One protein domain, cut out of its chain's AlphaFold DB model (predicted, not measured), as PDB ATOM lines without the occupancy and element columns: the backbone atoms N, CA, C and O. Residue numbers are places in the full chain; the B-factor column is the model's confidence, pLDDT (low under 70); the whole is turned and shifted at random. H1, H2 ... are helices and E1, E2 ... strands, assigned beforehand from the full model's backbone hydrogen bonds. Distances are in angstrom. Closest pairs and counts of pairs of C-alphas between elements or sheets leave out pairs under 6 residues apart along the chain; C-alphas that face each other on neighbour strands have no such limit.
ATOM      1  N   LYS A   4     -41.821 -46.969 -54.781       93.31
ATOM      2  CA  LYS A   4     -43.077 -47.372 -54.129       93.31
ATOM      3  C   LYS A   4     -42.825 -48.043 -52.778       93.31
ATOM      4  O   LYS A   4     -43.568 -47.816 -51.835       93.31
ATOM      5  N   GLU A   5     -41.753 -48.830 -52.662       93.56
ATOM      6  CA  GLU A   5     -41.366 -49.439 -51.380       93.56
ATOM      7  C   GLU A   5     -40.820 -48.394 -50.399       93.56
ATOM      8  O   GLU A   5     -41.162 -48.409 -49.222       93.56
ATOM      9  N   LEU A   6     -40.040 -47.420 -50.884       94.94
ATOM     10  CA  LEU A   6     -39.531 -46.330 -50.039       94.94
ATOM     11  C   LEU A   6     -40.649 -45.440 -49.474       94.94
ATOM     12  O   LEU A   6     -40.495 -44.879 -48.390       94.94
ATOM     13  N   GLU A   7     -41.761 -45.299 -50.196       93.00
ATOM     14  CA  GLU A   7     -42.938 -44.543 -49.751       93.00
ATOM     15  C   GLU A   7     -43.670 -45.207 -48.582       93.00
ATOM     16  O   GLU A   7     -44.247 -44.492 -47.764       93.00
ATOM     17  N   LYS A   8     -43.581 -46.538 -48.448       93.81
ATOM     18  CA  LYS A   8     -44.148 -47.284 -47.313       93.81
ATOM     19  C   LYS A   8     -43.347 -47.092 -46.022       93.81
ATOM     20  O   LYS A   8     -43.874 -47.314 -44.934       93.81
ATOM     21  N   LEU A   9     -42.084 -46.664 -46.117       95.12
ATOM     22  CA  LEU A   9     -41.241 -46.428 -44.946       95.12
ATOM     23  C   LEU A   9     -41.798 -45.278 -44.105       95.12
ATOM     24  O   LEU A   9     -41.944 -44.151 -44.593       95.12
ATOM     25  N   ARG A  10     -41.998 -45.536 -42.806       95.00
ATOM     26  CA  ARG A  10     -42.574 -44.575 -41.852       95.00
ATOM     27  C   ARG A  10     -41.947 -43.181 -41.939       95.00
ATOM     28  O   ARG A  10     -40.731 -43.032 -42.104       95.00
ATOM     29  N   THR A  11     -42.763 -42.143 -41.801       94.56
ATOM     30  CA  THR A  11     -42.295 -40.749 -41.765       94.56
ATOM     31  C   THR A  11     -41.550 -40.465 -40.463       94.56
ATOM     32  O   THR A  11     -42.013 -40.833 -39.385       94.56
ATOM     33  N   LEU A  12     -40.393 -39.805 -40.549       96.50
ATOM     34  CA  LEU A  12     -39.620 -39.385 -39.381       96.50
ATOM     35  C   LEU A  12     -39.848 -37.885 -39.155       96.50
ATOM     36  O   LEU A  12     -39.092 -37.057 -39.658       96.50
ATOM     37  N   ASN A  13     -40.905 -37.540 -38.418       96.75
ATOM     38  CA  ASN A  13     -41.194 -36.147 -38.059       96.75
ATOM     39  C   ASN A  13     -40.096 -35.559 -37.153       96.75
ATOM     40  O   ASN A  13     -39.371 -36.300 -36.465       96.75
ATOM     41  N   ALA A  14     -40.014 -34.229 -37.137       96.50
ATOM     42  CA  ALA A  14     -39.123 -33.473 -36.269       96.50
ATOM     43  C   ALA A  14     -39.314 -33.863 -34.798       96.50
ATOM     44  O   ALA A  14     -40.435 -33.982 -34.302       96.50
ATOM     45  N   THR A  15     -38.206 -34.086 -34.093       96.81
ATOM     46  CA  THR A  15     -38.218 -34.330 -32.647       96.81
ATOM     47  C   THR A  15     -38.103 -33.020 -31.883       96.81
ATOM     48  O   THR A  15     -37.587 -32.035 -32.407       96.81
ATOM     49  N   LYS A  16     -38.462 -33.040 -30.594       96.00
ATOM     50  CA  LYS A  16     -38.209 -31.917 -29.681       96.00
ATOM     51  C   LYS A  16     -36.749 -31.441 -29.733       96.00
ATOM     52  O   LYS A  16     -36.505 -30.261 -29.916       96.00
ATOM     53  N   SER A  17     -35.784 -32.365 -29.740       95.56
ATOM     54  CA  SER A  17     -34.360 -32.018 -29.855       95.56
ATOM     55  C   SER A  17     -33.992 -31.291 -31.156       95.56
ATOM     56  O   SER A  17     -33.075 -30.481 -31.152       95.56
ATOM     57  N   MET A  18     -34.669 -31.582 -32.275       97.00
ATOM     58  CA  MET A  18     -34.454 -30.876 -33.543       97.00
ATOM     59  C   MET A  18     -35.036 -29.463 -33.489       97.00
ATOM     60  O   MET A  18     -34.385 -28.524 -33.939       97.00
ATOM     61  N   ILE A  19     -36.235 -29.320 -32.917       96.12
ATOM     62  CA  ILE A  19     -36.901 -28.026 -32.718       96.12
ATOM     63  C   ILE A  19     -36.034 -27.136 -31.820       96.12
ATOM     64  O   ILE A  19     -35.732 -26.001 -32.181       96.12
ATOM     65  N   ASP A  20     -35.573 -27.674 -30.691       95.38
ATOM     66  CA  ASP A  20     -34.724 -26.957 -29.740       95.38
ATOM     67  C   ASP A  20     -33.379 -26.575 -30.377       95.38
ATOM     68  O   ASP A  20     -32.922 -25.446 -30.217       95.38
ATOM     69  N   ALA A  21     -32.769 -27.473 -31.163       93.88
ATOM     70  CA  ALA A  21     -31.523 -27.189 -31.874       93.88
ATOM     71  C   ALA A  21     -31.672 -26.047 -32.887       93.88
ATOM     72  O   ALA A  21     -30.800 -25.183 -32.963       93.88
ATOM     73  N   LEU A  22     -32.772 -25.997 -33.643       92.88
ATOM     74  CA  LEU A  22     -33.020 -24.898 -34.578       92.88
ATOM     75  C   LEU A  22     -33.269 -23.569 -33.852       92.88
ATOM     76  O   LEU A  22     -32.932 -22.520 -34.383       92.88
ATOM     77  N   LYS A  23     -33.745 -23.569 -32.607       90.81
ATOM     78  CA  LYS A  23     -33.886 -22.334 -31.818       90.81
ATOM     79  C   LYS A  23     -32.569 -21.831 -31.209       90.81
ATOM     80  O   LYS A  23     -32.545 -20.726 -30.675       90.81
ATOM     81  N   MET A  24     -31.476 -22.598 -31.287       90.38
ATOM     82  CA  MET A  24     -30.198 -22.199 -30.689       90.38
ATOM     83  C   MET A  24     -29.579 -20.990 -31.416       90.38
ATOM     84  O   MET A  24     -29.404 -21.048 -32.643       90.38
ATOM     85  N   PRO A  25     -29.193 -19.930 -30.681       87.25
ATOM     86  CA  PRO A  25     -28.467 -18.802 -31.255       87.25
ATOM     87  C   PRO A  25     -27.064 -19.232 -31.691       87.25
ATOM     88  O   PRO A  25     -26.530 -20.227 -31.189       87.25
ATOM     89  N   GLY A  26     -26.470 -18.489 -32.625       84.31
ATOM     90  CA  GLY A  26     -25.095 -18.744 -33.047       84.31
ATOM     91  C   GLY A  26     -24.058 -18.456 -31.956       84.31
ATOM     92  O   GLY A  26     -24.309 -17.742 -30.980       84.31
ATOM     93  N   GLU A  27     -22.870 -19.028 -32.114       79.88
ATOM     94  CA  GLU A  27     -21.757 -18.908 -31.179       79.88
ATOM     95  C   GLU A  27     -21.024 -17.567 -31.346       79.88
ATOM     96  O   GLU A  27     -20.744 -17.095 -32.454       79.88
ATOM     97  N   LYS A  28     -20.669 -16.933 -30.220       66.06
ATOM     98  CA  LYS A  28     -19.814 -15.739 -30.219       66.06
ATOM     99  C   LYS A  28     -18.370 -16.156 -30.504       66.06
ATOM    100  O   LYS A  28     -17.797 -16.928 -29.745       66.06
ATOM    101  N   LYS A  29     -17.765 -15.614 -31.565       63.28
ATOM    102  CA  LYS A  29     -16.324 -15.762 -31.828       63.28
ATOM    103  C   LYS A  29     -15.571 -14.533 -31.315       63.28
ATOM    104  O   LYS A  29     -15.809 -13.428 -31.806       63.28
ATOM    105  N   ASP A  30     -14.640 -14.744 -30.381       54.62
ATOM    106  CA  ASP A  30     -13.892 -13.687 -29.672       54.62
ATOM    107  C   ASP A  30     -13.156 -12.701 -30.595       54.62
ATOM    108  O   ASP A  30     -13.014 -11.525 -30.273       54.62
ATOM    109  N   TRP A  31     -12.741 -13.146 -31.783       56.66
ATOM    110  CA  TRP A  31     -11.848 -12.376 -32.654       56.66
ATOM    111  C   TRP A  31     -12.550 -11.558 -33.748       56.66
ATOM    112  O   TRP A  31     -11.940 -10.647 -34.301       56.66
ATOM    113  N   SER A  32     -13.812 -11.852 -34.093       60.53
ATOM    114  CA  SER A  32     -14.491 -11.223 -35.245       60.53
ATOM    115  C   SER A  32     -15.730 -10.396 -34.899       60.53
ATOM    116  O   SER A  32     -16.283  -9.759 -35.798       60.53
ATOM    117  N   LYS A  33     -16.193 -10.412 -33.635       56.78
ATOM    118  CA  LYS A  33     -17.444  -9.781 -33.143       56.78
ATOM    119  C   LYS A  33     -18.716 -10.091 -33.962       56.78
ATOM    120  O   LYS A  33     -19.783  -9.575 -33.640       56.78
ATOM    121  N   LYS A  34     -18.647 -10.937 -34.995       59.78
ATOM    122  CA  LYS A  34     -19.786 -11.365 -35.811       59.78
ATOM    123  C   LYS A  34     -20.340 -12.648 -35.221       59.78
ATOM    124  O   LYS A  34     -19.717 -13.700 -35.326       59.78
ATOM    125  N   VAL A  35     -21.500 -12.523 -34.592       66.38
ATOM    126  CA  VAL A  35     -22.307 -13.647 -34.121       66.38
ATOM    127  C   VAL A  35     -23.217 -14.037 -35.277       66.38
ATOM    128  O   VAL A  35     -23.904 -13.179 -35.834       66.38
ATOM    129  N   HIS A  36     -23.177 -15.302 -35.684       73.12
ATOM    130  CA  HIS A  36     -24.192 -15.829 -36.585       73.12
ATOM    131  C   HIS A  36     -25.554 -15.766 -35.877       73.12
ATOM    132  O   HIS A  36     -25.634 -15.965 -34.668       73.12
ATOM    133  N   GLU A  37     -26.626 -15.461 -36.605       84.88
ATOM    134  CA  GLU A  37     -27.969 -15.344 -36.020       84.88
ATOM    135  C   GLU A  37     -28.383 -16.664 -35.347       84.88
ATOM    136  O   GLU A  37     -28.950 -16.676 -34.255       84.88
ATOM    137  N   TYR A  38     -27.987 -17.787 -35.950       87.31
ATOM    138  CA  TYR A  38     -28.387 -19.111 -35.512       87.31
ATOM    139  C   TYR A  38     -27.261 -20.144 -35.587       87.31
ATOM    140  O   TYR A  38     -26.378 -20.077 -36.442       87.31
ATOM    141  N   LYS A  39     -27.331 -21.178 -34.744       88.88
ATOM    142  CA  LYS A  39     -26.325 -22.251 -34.739       88.88
ATOM    143  C   LYS A  39     -26.444 -23.197 -35.937       88.88
ATOM    144  O   LYS A  39     -25.434 -23.574 -36.529       88.88
ATOM    145  N   TYR A  40     -27.665 -23.585 -36.305       90.00
ATOM    146  CA  TYR A  40     -27.919 -24.577 -37.358       90.00
ATOM    147  C   TYR A  40     -28.859 -24.044 -38.445       90.00
ATOM    148  O   TYR A  40     -29.874 -23.413 -38.127       90.00
ATOM    149  N   TRP A  41     -28.534 -24.331 -39.712       88.81
ATOM    150  CA  TRP A  41     -29.384 -24.021 -40.872       88.81
ATOM    151  C   TRP A  41     -30.586 -24.966 -40.964       88.81
ATOM    152  O   TRP A  41     -31.728 -24.520 -41.000       88.81
ATOM    153  N   VAL A  42     -30.332 -26.275 -40.917       92.94
ATOM    154  CA  VAL A  42     -31.368 -27.319 -40.912       92.94
ATOM    155  C   VAL A  42     -31.134 -28.326 -39.787       92.94
ATOM    156  O   VAL A  42     -30.031 -28.442 -39.246       92.94
ATOM    157  N   ALA A  43     -32.165 -29.092 -39.433       95.56
ATOM    158  CA  ALA A  43     -32.040 -30.199 -38.493       95.56
ATOM    159  C   ALA A  43     -32.429 -31.512 -39.156       95.56
ATOM    160  O   ALA A  43     -33.389 -31.583 -39.921       95.56
ATOM    161  N   ALA A  44     -31.693 -32.567 -38.825       96.88
ATOM    162  CA  ALA A  44     -31.905 -33.883 -39.383       96.88
ATOM    163  C   ALA A  44     -31.930 -34.964 -38.307       96.88
ATOM    164  O   ALA A  44     -31.270 -34.893 -37.267       96.88
ATOM    165  N   ARG A  45     -32.678 -36.021 -38.605       96.81
ATOM    166  CA  ARG A  45     -32.627 -37.291 -37.886       96.81
ATOM    167  C   ARG A  45     -32.507 -38.423 -38.885       96.81
ATOM    168  O   ARG A  45     -32.965 -38.315 -40.020       96.81
ATOM    169  N   CYS A  46     -31.921 -39.529 -38.454       97.06
ATOM    170  CA  CYS A  46     -31.807 -40.712 -39.287       97.06
ATOM    171  C   CYS A  46     -32.287 -41.964 -38.568       97.06
ATOM    172  O   CYS A  46     -32.276 -42.036 -37.337       97.06
ATOM    173  N   GLN A  47     -32.675 -42.960 -39.353       96.38
ATOM    174  CA  GLN A  47     -33.003 -44.285 -38.866       96.38
ATOM    175  C   GLN A  47     -32.731 -45.337 -39.942       96.38
ATOM    176  O   GLN A  47     -32.948 -45.090 -41.126       96.38
ATOM    177  N   GLN A  48     -32.296 -46.521 -39.520       95.56
ATOM    178  CA  GLN A  48     -32.286 -47.700 -40.373       95.56
ATOM    179  C   GLN A  48     -33.688 -48.325 -40.427       95.56
ATOM    180  O   GLN A  48     -34.258 -48.651 -39.387       95.56
ATOM    181  N   LEU A  49     -34.235 -48.469 -41.631       94.06
ATOM    182  CA  LEU A  49     -35.543 -49.056 -41.917       94.06
ATOM    183  C   LEU A  49     -35.391 -49.984 -43.125       94.06
ATOM    184  O   LEU A  49     -34.961 -49.521 -44.176       94.06
ATOM    185  N   ASP A  50     -35.698 -51.271 -42.973       89.81
ATOM    186  CA  ASP A  50     -35.669 -52.268 -44.058       89.81
ATOM    187  C   ASP A  50     -34.366 -52.253 -44.884       89.81
ATOM    188  O   ASP A  50     -34.369 -52.205 -46.112       89.81
ATOM    189  N   GLY A  51     -33.217 -52.201 -44.197       91.00
ATOM    190  CA  GLY A  51     -31.893 -52.133 -44.840       91.00
ATOM    191  C   GLY A  51     -31.535 -50.766 -45.446       91.00
ATOM    192  O   GLY A  51     -30.424 -50.579 -45.934       91.00
ATOM    193  N   ILE A  52     -32.424 -49.775 -45.369       96.62
ATOM    194  CA  ILE A  52     -32.207 -48.411 -45.853       96.62
ATOM    195  C   ILE A  52     -31.904 -47.480 -44.683       96.62
ATOM    196  O   ILE A  52     -32.653 -47.403 -43.712       96.62
ATOM    197  N   LEU A  53     -30.834 -46.698 -44.793       97.31
ATOM    198  CA  LEU A  53     -30.637 -45.544 -43.923       97.31
ATOM    199  C   LEU A  53     -31.497 -44.388 -44.452       97.31
ATOM    200  O   LEU A  53     -31.163 -43.766 -45.463       97.31
ATOM    201  N   LYS A  54     -32.622 -44.119 -43.785       97.75
ATOM    202  CA  LYS A  54     -33.492 -42.972 -44.063       97.75
ATOM    203  C   LYS A  54     -33.021 -41.776 -43.245       97.75
ATOM    204  O   LYS A  54     -32.897 -41.873 -42.025       97.75
ATOM    205  N   VAL A  55     -32.769 -40.655 -43.909       97.69
ATOM    206  CA  VAL A  55     -32.372 -39.379 -43.305       97.69
ATOM    207  C   VAL A  55     -33.453 -38.359 -43.626       97.69
ATOM    208  O   VAL A  55     -33.679 -38.062 -44.794       97.69
ATOM    209  N   SER A  56     -34.112 -37.835 -42.601       97.56
ATOM    210  CA  SER A  56     -35.211 -36.881 -42.731       97.56
ATOM    211  C   SER A  56     -34.772 -35.528 -42.194       97.56
ATOM    212  O   SER A  56     -34.220 -35.450 -41.094       97.56
ATOM    213  N   ILE A  57     -34.984 -34.483 -42.988       96.81
ATOM    214  CA  ILE A  57     -34.440 -33.142 -42.770       96.81
ATOM    215  C   ILE A  57     -35.598 -32.145 -42.732       96.81
ATOM    216  O   ILE A  57     -36.434 -32.124 -43.641       96.81
ATOM    217  N   CYS A  58     -35.629 -31.323 -41.689       96.12
ATOM    218  CA  CYS A  58     -36.595 -30.246 -41.494       96.12
ATOM    219  C   CYS A  58     -35.875 -28.897 -41.550       96.12
ATOM    220  O   CYS A  58     -34.773 -28.752 -41.006       96.12
ATOM    221  N   THR A  59     -36.502 -27.926 -42.208       94.06
ATOM    222  CA  THR A  59     -36.008 -26.550 -42.276       94.06
ATOM    223  C   THR A  59     -36.507 -25.742 -41.088       94.06
ATOM    224  O   THR A  59     -37.455 -26.134 -40.406       94.06
ATOM    225  N   ARG A  60     -35.858 -24.611 -40.817       90.88
ATOM    226  CA  ARG A  60     -36.296 -23.684 -39.772       90.88
ATOM    227  C   ARG A  60     -37.664 -23.093 -40.101       90.88
ATOM    228  O   ARG A  60     -38.537 -23.108 -39.242       90.88
ATOM    229  N   GLU A  61     -37.850 -22.657 -41.343       91.00
ATOM    230  CA  GLU A  61     -39.074 -22.013 -41.822       91.00
ATOM    231  C   GLU A  61     -40.292 -22.932 -41.677       91.00
ATOM    232  O   GLU A  61     -41.397 -22.469 -41.404       91.00
ATOM    233  N   ASP A  62     -40.097 -24.243 -41.846       94.19
ATOM    234  CA  ASP A  62     -41.140 -25.243 -41.618       94.19
ATOM    235  C   ASP A  62     -41.499 -25.344 -40.133       94.19
ATOM    236  O   ASP A  62     -42.674 -25.337 -39.774       94.19
ATOM    237  N   ILE A  63     -40.491 -25.428 -39.261       94.31
ATOM    238  CA  ILE A  63     -40.695 -25.579 -37.816       94.31
ATOM    239  C   ILE A  63     -41.332 -24.329 -37.202       94.31
ATOM    240  O   ILE A  63     -42.161 -24.463 -36.308       94.31
ATOM    241  N   GLU A  64     -41.005 -23.133 -37.693       92.31
ATOM    242  CA  GLU A  64     -41.649 -21.874 -37.284       92.31
ATOM    243  C   GLU A  64     -43.135 -21.806 -37.670       92.31
ATOM    244  O   GLU A  64     -43.902 -21.092 -37.032       92.31
ATOM    245  N   LYS A  65     -43.549 -22.579 -38.682       94.38
ATOM    246  CA  LYS A  65     -44.946 -22.733 -39.122       94.38
ATOM    247  C   LYS A  65     -45.620 -23.983 -38.538       94.38
ATOM    248  O   LYS A  65     -46.630 -24.433 -39.076       94.38
ATOM    249  N   ASP A  66     -45.034 -24.590 -37.504       94.19
ATOM    250  CA  ASP A  66     -45.474 -25.853 -36.891       94.19
ATOM    251  C   ASP A  66     -45.554 -27.054 -37.864       94.19
ATOM    252  O   ASP A  66     -46.216 -28.068 -37.611       94.19
ATOM    253  N   ILE A  67     -44.817 -27.007 -38.979       95.12
ATOM    254  CA  ILE A  67     -44.735 -28.101 -39.951       95.12
ATOM    255  C   ILE A  67     -43.641 -29.081 -39.516       95.12
ATOM    256  O   ILE A  67     -42.467 -28.957 -39.856       95.12
ATOM    257  N   LEU A  68     -44.037 -30.128 -38.787       95.69
ATOM    258  CA  LEU A  68     -43.096 -31.136 -38.270       95.69
ATOM    259  C   LEU A  68     -42.673 -32.196 -39.298       95.69
ATOM    260  O   LEU A  68     -41.739 -32.966 -39.048       95.69
ATOM    261  N   LYS A  69     -43.369 -32.287 -40.436       96.12
ATOM    262  CA  LYS A  69     -43.016 -33.227 -41.509       96.12
ATOM    263  C   LYS A  69     -41.690 -32.800 -42.151       96.12
ATOM    264  O   LYS A  69     -41.475 -31.608 -42.336       96.12
ATOM    265  N   PRO A  70     -40.814 -33.732 -42.557       96.44
ATOM    266  CA  PRO A  70     -39.558 -33.365 -43.199       96.44
ATOM    267  C   PRO A  70     -39.784 -32.720 -44.567       96.44
ATOM    268  O   PRO A  70     -40.642 -33.163 -45.343       96.44
ATOM    269  N   LYS A  71     -38.991 -31.686 -44.864       96.44
ATOM    270  CA  LYS A  71     -38.887 -31.078 -46.197       96.44
ATOM    271  C   LYS A  71     -38.170 -32.025 -47.154       96.44
ATOM    272  O   LYS A  71     -38.593 -32.174 -48.297       96.44
ATOM    273  N   TRP A  72     -37.151 -32.734 -46.662       97.19
ATOM    274  CA  TRP A  72     -36.387 -33.705 -47.444       97.19
ATOM    275  C   TRP A  72     -36.308 -35.058 -46.760       97.19
ATOM    276  O   TRP A  72     -36.044 -35.142 -45.563       97.19
ATOM    277  N   ASP A  73     -36.432 -36.115 -47.555       97.44
ATOM    278  CA  ASP A  73     -35.987 -37.451 -47.171       97.44
ATOM    279  C   ASP A  73     -34.881 -37.904 -48.126       97.44
ATOM    280  O   ASP A  73     -35.080 -37.924 -49.342       97.44
ATOM    281  N   ILE A  74     -33.740 -38.321 -47.581       97.44
ATOM    282  CA  ILE A  74     -32.699 -39.056 -48.300       97.44
ATOM    283  C   ILE A  74     -32.807 -40.525 -47.907       97.44
ATOM    284  O   ILE A  74     -32.761 -40.877 -46.729       97.44
ATOM    285  N   PHE A  75     -32.903 -41.394 -48.901       97.44
ATOM    286  CA  PHE A  75     -32.882 -42.838 -48.730       97.44
ATOM    287  C   PHE A  75     -31.541 -43.360 -49.213       97.44
ATOM    288  O   PHE A  75     -31.212 -43.202 -50.388       97.44
ATOM    289  N   ILE A  76     -30.778 -43.980 -48.318       97.25
ATOM    290  CA  ILE A  76     -29.443 -44.499 -48.606       97.25
ATOM    291  C   ILE A  76     -29.472 -46.024 -48.498       97.25
ATOM    292  O   ILE A  76     -29.596 -46.580 -47.408       97.25
ATOM    293  N   ASN A  77     -29.338 -46.694 -49.642       95.56
ATOM    294  CA  ASN A  77     -28.995 -48.107 -49.710       95.56
ATOM    295  C   ASN A  77     -27.466 -48.218 -49.679       95.56
ATOM    296  O   ASN A  77     -26.804 -48.099 -50.716       95.56
ATOM    297  N   TYR A  78     -26.921 -48.374 -48.473       93.25
ATOM    298  CA  TYR A  78     -25.479 -48.369 -48.251       93.25
ATOM    299  C   TYR A  78     -24.790 -49.640 -48.772       93.25
ATOM    300  O   TYR A  78     -23.653 -49.544 -49.224       93.25
ATOM    301  N   GLU A  79     -25.479 -50.786 -48.794       90.94
ATOM    302  CA  GLU A  79     -24.968 -52.037 -49.379       90.94
ATOM    303  C   GLU A  79     -24.992 -52.003 -50.912       90.94
ATOM    304  O   GLU A  79     -24.024 -52.368 -51.569       90.94
ATOM    305  N   GLY A  80     -26.083 -51.501 -51.498       91.06
ATOM    306  CA  GLY A  80     -26.257 -51.395 -52.949       91.06
ATOM    307  C   GLY A  80     -25.703 -50.110 -53.571       91.06
ATOM    308  O   GLY A  80     -26.116 -49.755 -54.676       91.06
ATOM    309  N   GLU A  81     -24.861 -49.364 -52.848       90.75
ATOM    310  CA  GLU A  81     -24.198 -48.126 -53.290       90.75
ATOM    311  C   GLU A  81     -25.108 -47.132 -54.028       90.75
ATOM    312  O   GLU A  81     -24.746 -46.517 -55.043       90.75
ATOM    313  N   SER A  82     -26.340 -46.978 -53.546       93.00
ATOM    314  CA  SER A  82     -27.337 -46.126 -54.182       93.00
ATOM    315  C   SER A  82     -28.080 -45.267 -53.178       93.00
ATOM    316  O   SER A  82     -28.245 -45.611 -52.014       93.00
ATOM    317  N   TYR A  83     -28.511 -44.103 -53.646       95.19
ATOM    318  CA  TYR A  83     -29.359 -43.220 -52.872       95.19
ATOM    319  C   TYR A  83     -30.353 -42.524 -53.788       95.19
ATOM    320  O   TYR A  83     -30.131 -42.389 -54.997       95.19
ATOM    321  N   THR A  84     -31.444 -42.067 -53.199       96.00
ATOM    322  CA  THR A  84     -32.393 -41.166 -53.839       96.00
ATOM    323  C   THR A  84     -32.940 -40.221 -52.788       96.00
ATOM    324  O   THR A  84     -32.979 -40.552 -51.605       96.00
ATOM    325  N   THR A  85     -33.361 -39.048 -53.229       96.81
ATOM    326  CA  THR A  85     -33.897 -38.018 -52.351       96.81
ATOM    327  C   THR A  85     -35.313 -37.703 -52.802       96.81
ATOM    328  O   THR A  85     -35.616 -37.822 -53.989       96.81
ATOM    329  N   ARG A  86     -36.193 -37.294 -51.897       96.38
ATOM    330  CA  ARG A  86     -37.466 -36.664 -52.255       96.38
ATOM    331  C   ARG A  86     -37.654 -35.375 -51.483       96.38
ATOM    332  O   ARG A  86     -37.158 -35.233 -50.370       96.38
ATOM    333  N   GLU A  87     -38.388 -34.476 -52.105       96.44
ATOM    334  CA  GLU A  87     -38.667 -33.134 -51.628       96.44
ATOM    335  C   GLU A  87     -40.163 -32.969 -51.418       96.44
ATOM    336  O   GLU A  87     -40.941 -33.243 -52.337       96.44
ATOM    337  N   ARG A  88     -40.559 -32.471 -50.253       95.81
ATOM    338  CA  ARG A  88     -41.937 -32.069 -49.996       95.81
ATOM    339  C   ARG A  88     -42.248 -30.781 -50.763       95.81
ATOM    340  O   ARG A  88     -41.553 -29.774 -50.602       95.81
ATOM    341  N   GLN A  89     -43.271 -30.832 -51.602       95.44
ATOM    342  CA  GLN A  89     -43.806 -29.685 -52.330       95.44
ATOM    343  C   GLN A  89     -44.765 -28.882 -51.434       95.44
ATOM    344  O   GLN A  89     -45.106 -29.313 -50.329       95.44
ATOM    345  N   GLU A  90     -45.169 -27.697 -51.888       90.00
ATOM    346  CA  GLU A  90     -46.071 -26.808 -51.139       90.00
ATOM    347  C   GLU A  90     -47.457 -27.427 -50.915       90.00
ATOM    348  O   GLU A  90     -48.020 -27.292 -49.834       90.00
ATOM    349  N   ASP A  91     -47.950 -28.202 -51.883       92.19
ATOM    350  CA  ASP A  91     -49.204 -28.967 -51.801       92.19
ATOM    351  C   ASP A  91     -49.124 -30.202 -50.873       92.19
ATOM    352  O   ASP A  91     -50.083 -30.962 -50.737       92.19
ATOM    353  N   GLY A  92     -47.971 -30.435 -50.237       89.69
ATOM    354  CA  GLY A  92     -47.720 -31.570 -49.351       89.69
ATOM    355  C   GLY A  92     -47.358 -32.878 -50.062       89.69
ATOM    356  O   GLY A  92     -47.032 -33.858 -49.380       89.69
ATOM    357  N   THR A  93     -47.357 -32.914 -51.397       93.88
ATOM    358  CA  THR A  93     -46.885 -34.065 -52.179       93.88
ATOM    359  C   THR A  93     -45.357 -34.166 -52.153       93.88
ATOM    360  O   THR A  93     -44.654 -33.267 -51.688       93.88
ATOM    361  N   TYR A  94     -44.811 -35.285 -52.638       94.81
ATOM    362  CA  TYR A  94     -43.365 -35.493 -52.707       94.81
ATOM    363  C   TYR A  94     -42.872 -35.653 -54.141       94.81
ATOM    364  O   TYR A  94     -43.343 -36.501 -54.897       94.81
ATOM    365  N   LYS A  95     -41.824 -34.900 -54.485       96.12
ATOM    366  CA  LYS A  95     -41.125 -34.994 -55.767       96.12
ATOM    367  C   LYS A  95     -39.777 -35.676 -55.596       96.12
ATOM    368  O   LYS A  95     -38.939 -35.255 -54.803       96.12
ATOM    369  N   TRP A  96     -39.533 -36.723 -56.377       96.69
ATOM    370  CA  TRP A  96     -38.256 -37.437 -56.375       96.69
ATOM    371  C   TRP A  96     -37.137 -36.619 -57.036       96.69
ATOM    372  O   TRP A  96     -37.299 -36.076 -58.128       96.69
ATOM    373  N   ARG A  97     -35.965 -36.600 -56.401       94.06
ATOM    374  CA  ARG A  97     -34.758 -35.864 -56.791       94.06
ATOM    375  C   ARG A  97     -33.521 -36.774 -56.773       94.06
ATOM    376  O   ARG A  97     -33.490 -37.836 -56.146       94.06
ATOM    377  N   LYS A  98     -32.468 -36.322 -57.459       88.56
ATOM    378  CA  LYS A  98     -31.116 -36.919 -57.432       88.56
ATOM    379  C   LYS A  98     -30.133 -36.100 -56.577       88.56
ATOM    380  O   LYS A  98     -28.928 -36.281 -56.704       88.56
ATOM    381  N   ALA A  99     -30.648 -35.176 -55.764       89.94
ATOM    382  CA  ALA A  99     -29.849 -34.258 -54.963       89.94
ATOM    383  C   ALA A  99     -29.078 -34.997 -53.859       89.94
ATOM    384  O   ALA A  99     -29.591 -35.944 -53.254       89.94
ATOM    385  N   MET A 100     -27.846 -34.560 -53.621       93.19
ATOM    386  CA  MET A 100     -27.016 -34.972 -52.490       93.19
ATOM    387  C   MET A 100     -27.317 -34.090 -51.279       93.19
ATOM    388  O   MET A 100     -27.913 -33.026 -51.428       93.19
ATOM    389  N   ILE A 101     -26.895 -34.526 -50.091       92.56
ATOM    390  CA  ILE A 101     -27.131 -33.795 -48.840       92.56
ATOM    391  C   ILE A 101     -26.548 -32.376 -48.858       92.56
ATOM    392  O   ILE A 101     -27.056 -31.521 -48.156       92.56
ATOM    393  N   ASP A 102     -25.516 -32.118 -49.662       87.25
ATOM    394  CA  ASP A 102     -24.861 -30.813 -49.825       87.25
ATOM    395  C   ASP A 102     -25.617 -29.836 -50.744       87.25
ATOM    396  O   ASP A 102     -25.275 -28.658 -50.776       87.25
ATOM    397  N   ASN A 103     -26.626 -30.309 -51.486       87.00
ATOM    398  CA  ASN A 103     -27.347 -29.559 -52.520       87.00
ATOM    399  C   ASN A 103     -28.872 -29.560 -52.296       87.00
ATOM    400  O   ASN A 103     -29.635 -29.532 -53.262       87.00
ATOM    401  N   LEU A 104     -29.328 -29.695 -51.047       87.50
ATOM    402  CA  LEU A 104     -30.764 -29.758 -50.737       87.50
ATOM    403  C   LEU A 104     -31.397 -28.377 -50.603       87.50
ATOM    404  O   LEU A 104     -32.429 -28.122 -51.202       87.50
ATOM    405  N   GLU A 105     -30.759 -27.496 -49.844       82.44
ATOM    406  CA  GLU A 105     -31.228 -26.133 -49.603       82.44
ATOM    407  C   GLU A 105     -30.218 -25.157 -50.199       82.44
ATOM    408  O   GLU A 105     -29.007 -25.301 -49.993       82.44
ATOM    409  N   GLU A 106     -30.709 -24.187 -50.965       67.25
ATOM    410  CA  GLU A 106     -29.871 -23.211 -51.651       67.25
ATOM    411  C   GLU A 106     -29.122 -22.331 -50.634       67.25
ATOM    412  O   GLU A 106     -29.670 -21.872 -49.634       67.25
ATOM    413  N   GLY A 107     -27.833 -22.091 -50.878       61.12
ATOM    414  CA  GLY A 107     -27.140 -20.962 -50.261       61.12
ATOM    415  C   GLY A 107     -26.457 -21.167 -48.905       61.12
ATOM    416  O   GLY A 107     -25.844 -20.203 -48.461       61.12
ATOM    417  N   TYR A 108     -26.433 -22.350 -48.266       60.78
ATOM    418  CA  TYR A 108     -25.732 -22.500 -46.965       60.78
ATOM    419  C   TYR A 108     -24.278 -21.985 -46.986       60.78
ATOM    420  O   TYR A 108     -23.895 -21.197 -46.126       60.78
ATOM    421  N   TRP A 109     -23.484 -22.367 -47.993       57.81
ATOM    422  CA  TRP A 109     -22.057 -22.012 -48.078       57.81
ATOM    423  C   TRP A 109     -21.787 -20.499 -48.138       57.81
ATOM    424  O   TRP A 109     -20.688 -20.060 -47.803       57.81
ATOM    425  N   TYR A 110     -22.785 -19.702 -48.531       59.03
ATOM    426  CA  TYR A 110     -22.704 -18.240 -48.608       59.03
ATOM    427  C   TYR A 110     -23.579 -17.540 -47.560       59.03
ATOM    428  O   TYR A 110     -23.500 -16.318 -47.399       59.03
ATOM    429  N   ASN A 111     -24.389 -18.295 -46.815       65.06
ATOM    430  CA  ASN A 111     -25.332 -17.757 -45.854       65.06
ATOM    431  C   ASN A 111     -24.647 -17.530 -44.505       65.06
ATOM    432  O   ASN A 111     -24.580 -18.402 -43.640       65.06
ATOM    433  N   ARG A 112     -24.166 -16.298 -44.310       69.00
ATOM    434  CA  ARG A 112     -23.505 -15.841 -43.079       69.00
ATOM    435  C   ARG A 112     -24.443 -15.736 -41.867       69.00
ATOM    436  O   ARG A 112     -24.060 -15.114 -40.883       69.00
ATOM    437  N   LYS A 113     -25.644 -16.316 -41.895       79.00
ATOM    438  CA  LYS A 113     -26.549 -16.368 -40.737       79.00
ATOM    439  C   LYS A 113     -26.344 -17.596 -39.841       79.00
ATOM    440  O   LYS A 113     -26.862 -17.587 -38.731       79.00
ATOM    441  N   TYR A 114     -25.583 -18.606 -40.284       81.38
ATOM    442  CA  TYR A 114     -25.498 -19.908 -39.606       81.38
ATOM    443  C   TYR A 114     -24.066 -20.348 -39.297       81.38
ATOM    444  O   TYR A 114     -23.205 -20.260 -40.170       81.38
ATOM    445  N   ASP A 115     -23.831 -20.909 -38.105       82.00
ATOM    446  CA  ASP A 115     -22.532 -21.517 -37.767       82.00
ATOM    447  C   ASP A 115     -22.308 -22.847 -38.493       82.00
ATOM    448  O   ASP A 115     -21.239 -23.114 -39.038       82.00
ATOM    449  N   THR A 116     -23.321 -23.716 -38.469       84.69
ATOM    450  CA  THR A 116     -23.225 -25.117 -38.891       84.69
ATOM    451  C   THR A 116     -24.359 -25.478 -39.842       84.69
ATOM    452  O   THR A 116     -25.497 -25.045 -39.681       84.69
ATOM    453  N   TYR A 117     -24.060 -26.320 -40.835       85.62
ATOM    454  CA  TYR A 117     -25.039 -26.708 -41.848       85.62
ATOM    455  C   TYR A 117     -26.235 -27.455 -41.262       85.62
ATOM    456  O   TYR A 117     -27.384 -27.100 -41.497       85.62
ATOM    457  N   MET A 118     -25.973 -28.521 -40.512       90.81
ATOM    458  CA  MET A 118     -27.014 -29.476 -40.161       90.81
ATOM    459  C   MET A 118     -26.801 -30.035 -38.767       90.81
ATOM    460  O   MET A 118     -25.739 -30.584 -38.470       90.81
ATOM    461  N   TYR A 119     -27.839 -29.942 -37.941       95.19
ATOM    462  CA  TYR A 119     -27.892 -30.647 -36.669       95.19
ATOM    463  C   TYR A 119     -28.200 -32.136 -36.878       95.19
ATOM    464  O   TYR A 119     -29.109 -32.489 -37.627       95.19
ATOM    465  N   PHE A 120     -27.496 -32.990 -36.136       95.25
ATOM    466  CA  PHE A 120     -27.875 -34.371 -35.846       95.25
ATOM    467  C   PHE A 120     -27.695 -34.624 -34.349       95.25
ATOM    468  O   PHE A 120     -26.758 -34.109 -33.737       95.25
ATOM    469  N   ASN A 121     -28.532 -35.478 -33.761       94.19
ATOM    470  CA  ASN A 121     -28.266 -35.972 -32.412       94.19
ATOM    471  C   ASN A 121     -27.088 -36.971 -32.404       94.19
ATOM    472  O   ASN A 121     -26.750 -37.573 -33.426       94.19
ATOM    473  N   ALA A 122     -26.483 -37.192 -31.233       94.50
ATOM    474  CA  ALA A 122     -25.309 -38.061 -31.090       94.50
ATOM    475  C   ALA A 122     -25.549 -39.497 -31.603       94.50
ATOM    476  O   ALA A 122     -24.714 -40.050 -32.320       94.50
ATOM    477  N   GLY A 123     -26.719 -40.076 -31.307       94.75
ATOM    478  CA  GLY A 123     -27.094 -41.410 -31.789       94.75
ATOM    479  C   GLY A 123     -27.212 -41.492 -33.317       94.75
ATOM    480  O   GLY A 123     -26.787 -42.479 -33.920       94.75
ATOM    481  N   GLY A 124     -27.726 -40.444 -33.964       95.19
ATOM    482  CA  GLY A 124     -27.800 -40.351 -35.420       95.19
ATOM    483  C   GLY A 124     -26.419 -40.235 -36.061       95.19
ATOM    484  O   GLY A 124     -26.109 -40.974 -36.993       95.19
ATOM    485  N   ILE A 125     -25.547 -39.389 -35.501       95.75
ATOM    486  CA  ILE A 125     -24.144 -39.259 -35.932       95.75
ATOM    487  C   ILE A 125     -23.427 -40.614 -35.857       95.75
ATOM    488  O   ILE A 125     -22.768 -41.014 -36.821       95.75
ATOM    489  N   TYR A 126     -23.589 -41.331 -34.741       95.19
ATOM    490  CA  TYR A 126     -23.027 -42.668 -34.553       95.19
ATOM    491  C   TYR A 126     -23.565 -43.665 -35.587       95.19
ATOM    492  O   TYR A 126     -22.783 -44.363 -36.233       95.19
ATOM    493  N   THR A 127     -24.885 -43.693 -35.796       95.25
ATOM    494  CA  THR A 127     -25.544 -44.592 -36.758       95.25
ATOM    495  C   THR A 127     -25.019 -44.374 -38.176       95.25
ATOM    496  O   THR A 127     -24.639 -45.332 -38.847       95.25
ATOM    497  N   ILE A 128     -24.930 -43.114 -38.614       96.06
ATOM    498  CA  ILE A 128     -24.389 -42.747 -39.929       96.06
ATOM    499  C   ILE A 128     -22.955 -43.255 -40.080       96.06
ATOM    500  O   ILE A 128     -22.647 -43.937 -41.055       96.06
ATOM    501  N   LYS A 129     -22.084 -42.961 -39.106       95.62
ATOM    502  CA  LYS A 129     -20.675 -43.369 -39.164       95.62
ATOM    503  C   LYS A 129     -20.527 -44.891 -39.194       95.62
ATOM    504  O   LYS A 129     -19.732 -45.410 -39.973       95.62
ATOM    505  N   LYS A 130     -21.315 -45.606 -38.383       94.94
ATOM    506  CA  LYS A 130     -21.304 -47.074 -38.309       94.94
ATOM    507  C   LYS A 130     -21.725 -47.722 -39.630       94.94
ATOM    508  O   LYS A 130     -21.076 -48.669 -40.066       94.94
ATOM    509  N   LEU A 131     -22.793 -47.225 -40.258       95.81
ATOM    510  CA  LEU A 131     -23.344 -47.817 -41.482       95.81
ATOM    511  C   LEU A 131     -22.551 -47.431 -42.732       95.81
ATOM    512  O   LEU A 131     -22.226 -48.294 -43.543       95.81
ATOM    513  N   LEU A 132     -22.218 -46.146 -42.889       95.81
ATOM    514  CA  LEU A 132     -21.545 -45.650 -44.093       95.81
ATOM    515  C   LEU A 132     -20.033 -45.891 -44.076       95.81
ATOM    516  O   LEU A 132     -19.404 -45.819 -45.130       95.81
ATOM    517  N   LYS A 133     -19.459 -46.183 -42.897       95.19
ATOM    518  CA  LYS A 133     -18.031 -46.477 -42.689       95.19
ATOM    519  C   LYS A 133     -17.105 -45.391 -43.257       95.19
ATOM    520  O   LYS A 133     -16.004 -45.675 -43.719       95.19
ATOM    521  N   THR A 134     -17.563 -44.143 -43.226       94.62
ATOM    522  CA  THR A 134     -16.823 -42.968 -43.694       94.62
ATOM    523  C   THR A 134     -15.878 -42.431 -42.629       94.62
ATOM    524  O   THR A 134     -16.060 -42.670 -41.430       94.62
ATOM    525  N   LYS A 135     -14.876 -41.654 -43.056       93.31
ATOM    526  CA  LYS A 135     -13.966 -40.973 -42.125       93.31
ATOM    527  C   LYS A 135     -14.729 -39.956 -41.274       93.31
ATOM    528  O   LYS A 135     -14.547 -39.901 -40.054       93.31
ATOM    529  N   HIS A 136     -15.594 -39.174 -41.917       93.38
ATOM    530  CA  HIS A 136     -16.427 -38.171 -41.259       93.38
ATOM    531  C   HIS A 136     -17.765 -38.763 -40.795       93.38
ATOM    532  O   HIS A 136     -18.195 -39.824 -41.252       93.38
ATOM    533  N   ALA A 137     -18.428 -38.071 -39.870       91.94
ATOM    534  CA  ALA A 137     -19.719 -38.465 -39.307       91.94
ATOM    535  C   ALA A 137     -20.814 -37.441 -39.655       91.94
ATOM    536  O   ALA A 137     -20.523 -36.387 -40.225       91.94
ATOM    537  N   GLY A 138     -22.072 -37.742 -39.318       92.81
ATOM    538  CA  GLY A 138     -23.196 -36.831 -39.565       92.81
ATOM    539  C   GLY A 138     -23.355 -36.468 -41.048       92.81
ATOM    540  O   GLY A 138     -23.164 -37.308 -41.929       92.81
ATOM    541  N   SER A 139     -23.678 -35.205 -41.336       92.38
ATOM    542  CA  SER A 139     -23.873 -34.716 -42.710       92.38
ATOM    543  C   SER A 139     -22.618 -34.846 -43.581       92.38
ATOM    544  O   SER A 139     -22.721 -35.248 -44.739       92.38
ATOM    545  N   ALA A 140     -21.432 -34.587 -43.022       91.94
ATOM    546  CA  ALA A 140     -20.161 -34.734 -43.730       91.94
ATOM    547  C   ALA A 140     -19.883 -36.196 -44.122       91.94
ATOM    548  O   ALA A 140     -19.420 -36.457 -45.229       91.94
ATOM    549  N   GLY A 141     -20.229 -37.156 -43.255       95.19
ATOM    550  CA  GLY A 141     -20.136 -38.587 -43.570       95.19
ATOM    551  C   GLY A 141     -21.084 -39.010 -44.696       95.19
ATOM    552  O   GLY A 141     -20.684 -39.714 -45.620       95.19
ATOM    553  N   ILE A 142     -22.331 -38.520 -44.689       96.19
ATOM    554  CA  ILE A 142     -23.278 -38.776 -45.788       96.19
ATOM    555  C   ILE A 142     -22.749 -38.197 -47.106       96.19
ATOM    556  O   ILE A 142     -22.779 -38.880 -48.131       96.19
ATOM    557  N   MET A 143     -22.235 -36.965 -47.077       95.12
ATOM    558  CA  MET A 143     -21.669 -36.292 -48.246       95.12
ATOM    559  C   MET A 143     -20.482 -37.071 -48.825       95.12
ATOM    560  O   MET A 143     -20.471 -37.372 -50.019       95.12
ATOM    561  N   GLU A 144     -19.524 -37.461 -47.977       95.44
ATOM    562  CA  GLU A 144     -18.369 -38.286 -48.351       95.44
ATOM    563  C   GLU A 144     -18.820 -39.588 -49.030       95.44
ATOM    564  O   GLU A 144     -18.346 -39.935 -50.117       95.44
ATOM    565  N   TRP A 145     -19.799 -40.280 -48.442       96.38
ATOM    566  CA  TRP A 145     -20.324 -41.522 -48.994       96.38
ATOM    567  C   TRP A 145     -20.996 -41.312 -50.360       96.38
ATOM    568  O   TRP A 145     -20.681 -42.029 -51.317       96.38
ATOM    569  N   GLN A 146     -21.871 -40.306 -50.491       95.69
ATOM    570  CA  GLN A 146     -22.566 -39.986 -51.745       95.69
ATOM    571  C   GLN A 146     -21.585 -39.604 -52.864       95.69
ATOM    572  O   GLN A 146     -21.729 -40.077 -53.999       95.69
ATOM    573  N   GLN A 147     -20.563 -38.802 -52.547       94.38
ATOM    574  CA  GLN A 147     -19.493 -38.433 -53.477       94.38
ATOM    575  C   GLN A 147     -18.670 -39.657 -53.896       94.38
ATOM    576  O   GLN A 147     -18.388 -39.826 -55.085       94.38
ATOM    577  N   SER A 148     -18.354 -40.557 -52.960       93.31
ATOM    578  CA  SER A 148     -17.625 -41.794 -53.259       93.31
ATOM    579  C   SER A 148     -18.399 -42.706 -54.222       93.31
ATOM    580  O   SER A 148     -17.827 -43.204 -55.193       93.31
ATOM    581  N   CYS A 149     -19.719 -42.846 -54.037       92.69
ATOM    582  CA  CYS A 149     -20.581 -43.611 -54.939       92.69
ATOM    583  C   CYS A 149     -20.609 -42.996 -56.342       92.69
ATOM    584  O   CYS A 149     -20.531 -43.704 -57.349       92.69
ATOM    585  N   LYS A 150     -20.715 -41.663 -56.429       91.19
ATOM    586  CA  LYS A 150     -20.683 -40.943 -57.710       91.19
ATOM    587  C   LYS A 150     -19.353 -41.179 -58.429       91.19
ATOM    588  O   LYS A 150     -19.374 -41.515 -59.613       91.19
ATOM    589  N   ARG A 151     -18.235 -41.074 -57.704       91.44
ATOM    590  CA  ARG A 151     -16.887 -41.316 -58.228       91.44
ATOM    591  C   ARG A 151     -16.730 -42.742 -58.755       91.44
ATOM    592  O   ARG A 151     -16.335 -42.897 -59.900       91.44
ATOM    593  N   ARG A 152     -17.125 -43.770 -57.995       91.31
ATOM    594  CA  ARG A 152     -17.045 -45.174 -58.449       91.31
ATOM    595  C   ARG A 152     -17.845 -45.431 -59.726       91.31
ATOM    596  O   ARG A 152     -17.354 -46.092 -60.637       91.31
ATOM    597  N   ARG A 153     -19.060 -44.879 -59.838       90.75
ATOM    598  CA  ARG A 153     -19.866 -44.996 -61.070       90.75
ATOM    599  C   ARG A 153     -19.232 -44.274 -62.254       90.75
ATOM    600  O   ARG A 153     -19.324 -44.758 -63.379       90.75
TER     601      ARG A 153
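This is residues 4 to 153 of the 420 residues of an uncharacterized protein of Clostridiales bacterium 41_12_two_minus (UniProt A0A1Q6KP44). What is the main picture? A strongly twisted sheet of six strands is the core, with H2 packed along one face over E1 and H4 packed slantwise on the opposite face; H5, the longest helix, runs nearly parallel to H4 and touches it. The long link between H2 and E1 reaches out at one end, around Trp 31. What are the parts, and how large is the body? The printed part has 150 residues with five named helices and six named strands, along the chain H1 H2 E1 E2 H3 E3 E4 E5 E6 H4 H5, and its class is mixed, helices and strands. The sheet is mixed, in the order E5, E4, E3, E2, E1, E6, and the whole is compact, with a radius of gyration of the C-alphas of 15.4 A and spans of 47 by 37 by 26 A.

Which strands are neighbours in the sheet? Strand by strand it runs E5, residues 94 to 97; E4, residues 82 to 88; E3, residues 72 to 77; E2, residues 52 to 59; E1, residues 38 to 49; and E6, residues 114 to 119, with E5 and E6 as edge strands. E3, E4 and E5 form a meander, each strand the antiparallel neighbour of the one before, and within hydrogen-bond range are N 97 and O 85 at 2.7 A and N 75 and O 84 at 2.8 A. E2 is antiparallel to E3, with N 55 and O 74 at 2.8 A, and to E1, with N 47 and O 54 at 2.9 A, while E6 is parallel to E1, with N 119 and O 42 at 3.0 A. Which helices are on its faces? H2, residues 16 to 22, has a height over the sheet of 8.2 A and runs along the strands, over E1 and only just over E6, on which 3 of its C-alphas fall; its closest C-alphas to E1 are those of Met 18 and Ala 43, 5.5 A apart. H4, residues 122 to 132, lies on the opposite face, over E2 and E1, slantwise at 55 degrees to E1 on the local plane; the closest C-alphas of H4 and E1 are those of Cys 46 and Gly 124, 5.6 A apart. How does the last helix stand? H5, residues 138 to 153, is on the sheet but over none of its strands, and there are three layers, helices on both faces of the sheet, with H5 on one face and H2 on the other. With residues 138 to 145 alone it touches H4, at a shallow tilt of 14 degrees, the same way; their closest C-alphas, of Ile 125 and Gly 138, are 4.5 A apart. What of the short helices and the helix backbones? H1, residues 4 to 8, and H3, residues 60 to 64, only graze the sheet. In H2, H3, H4 and H5 every O i to N i+4 pair is within hydrogen-bond range; in H1 it is 0 of 1, with 1 of 2 O i to N i+3 pairs.

Where do the first and last elements lie? H1 begins at C-alpha 4, (-43.077, -47.372, -54.129), and H5 ends at C-alpha 153, (-19.866, -44.996, -61.070). Which elements are longest? E1 spans 31.4 A from C-alpha 38, (-28.387, -19.111, -35.512), and bends by 51 degrees at residue 41. H5 spans 23.2 A, E2 22.5 A, E4 20.7 A, E3 16.3 A and H4 15.5 A.

How far does it reach, and is it cut? The two C-alphas farthest apart, of Lys 4 and Trp 31, are 51.6 A apart, and the printed part has no cut. Which links are long, and where is confidence low? The links H2 to E1, residues 23 to 37, and E5 to E6, residues 98 to 113, are long. The mean pLDDT of the printed part is 90.0, with residues 28 to 35 and 106 to 112 under 70.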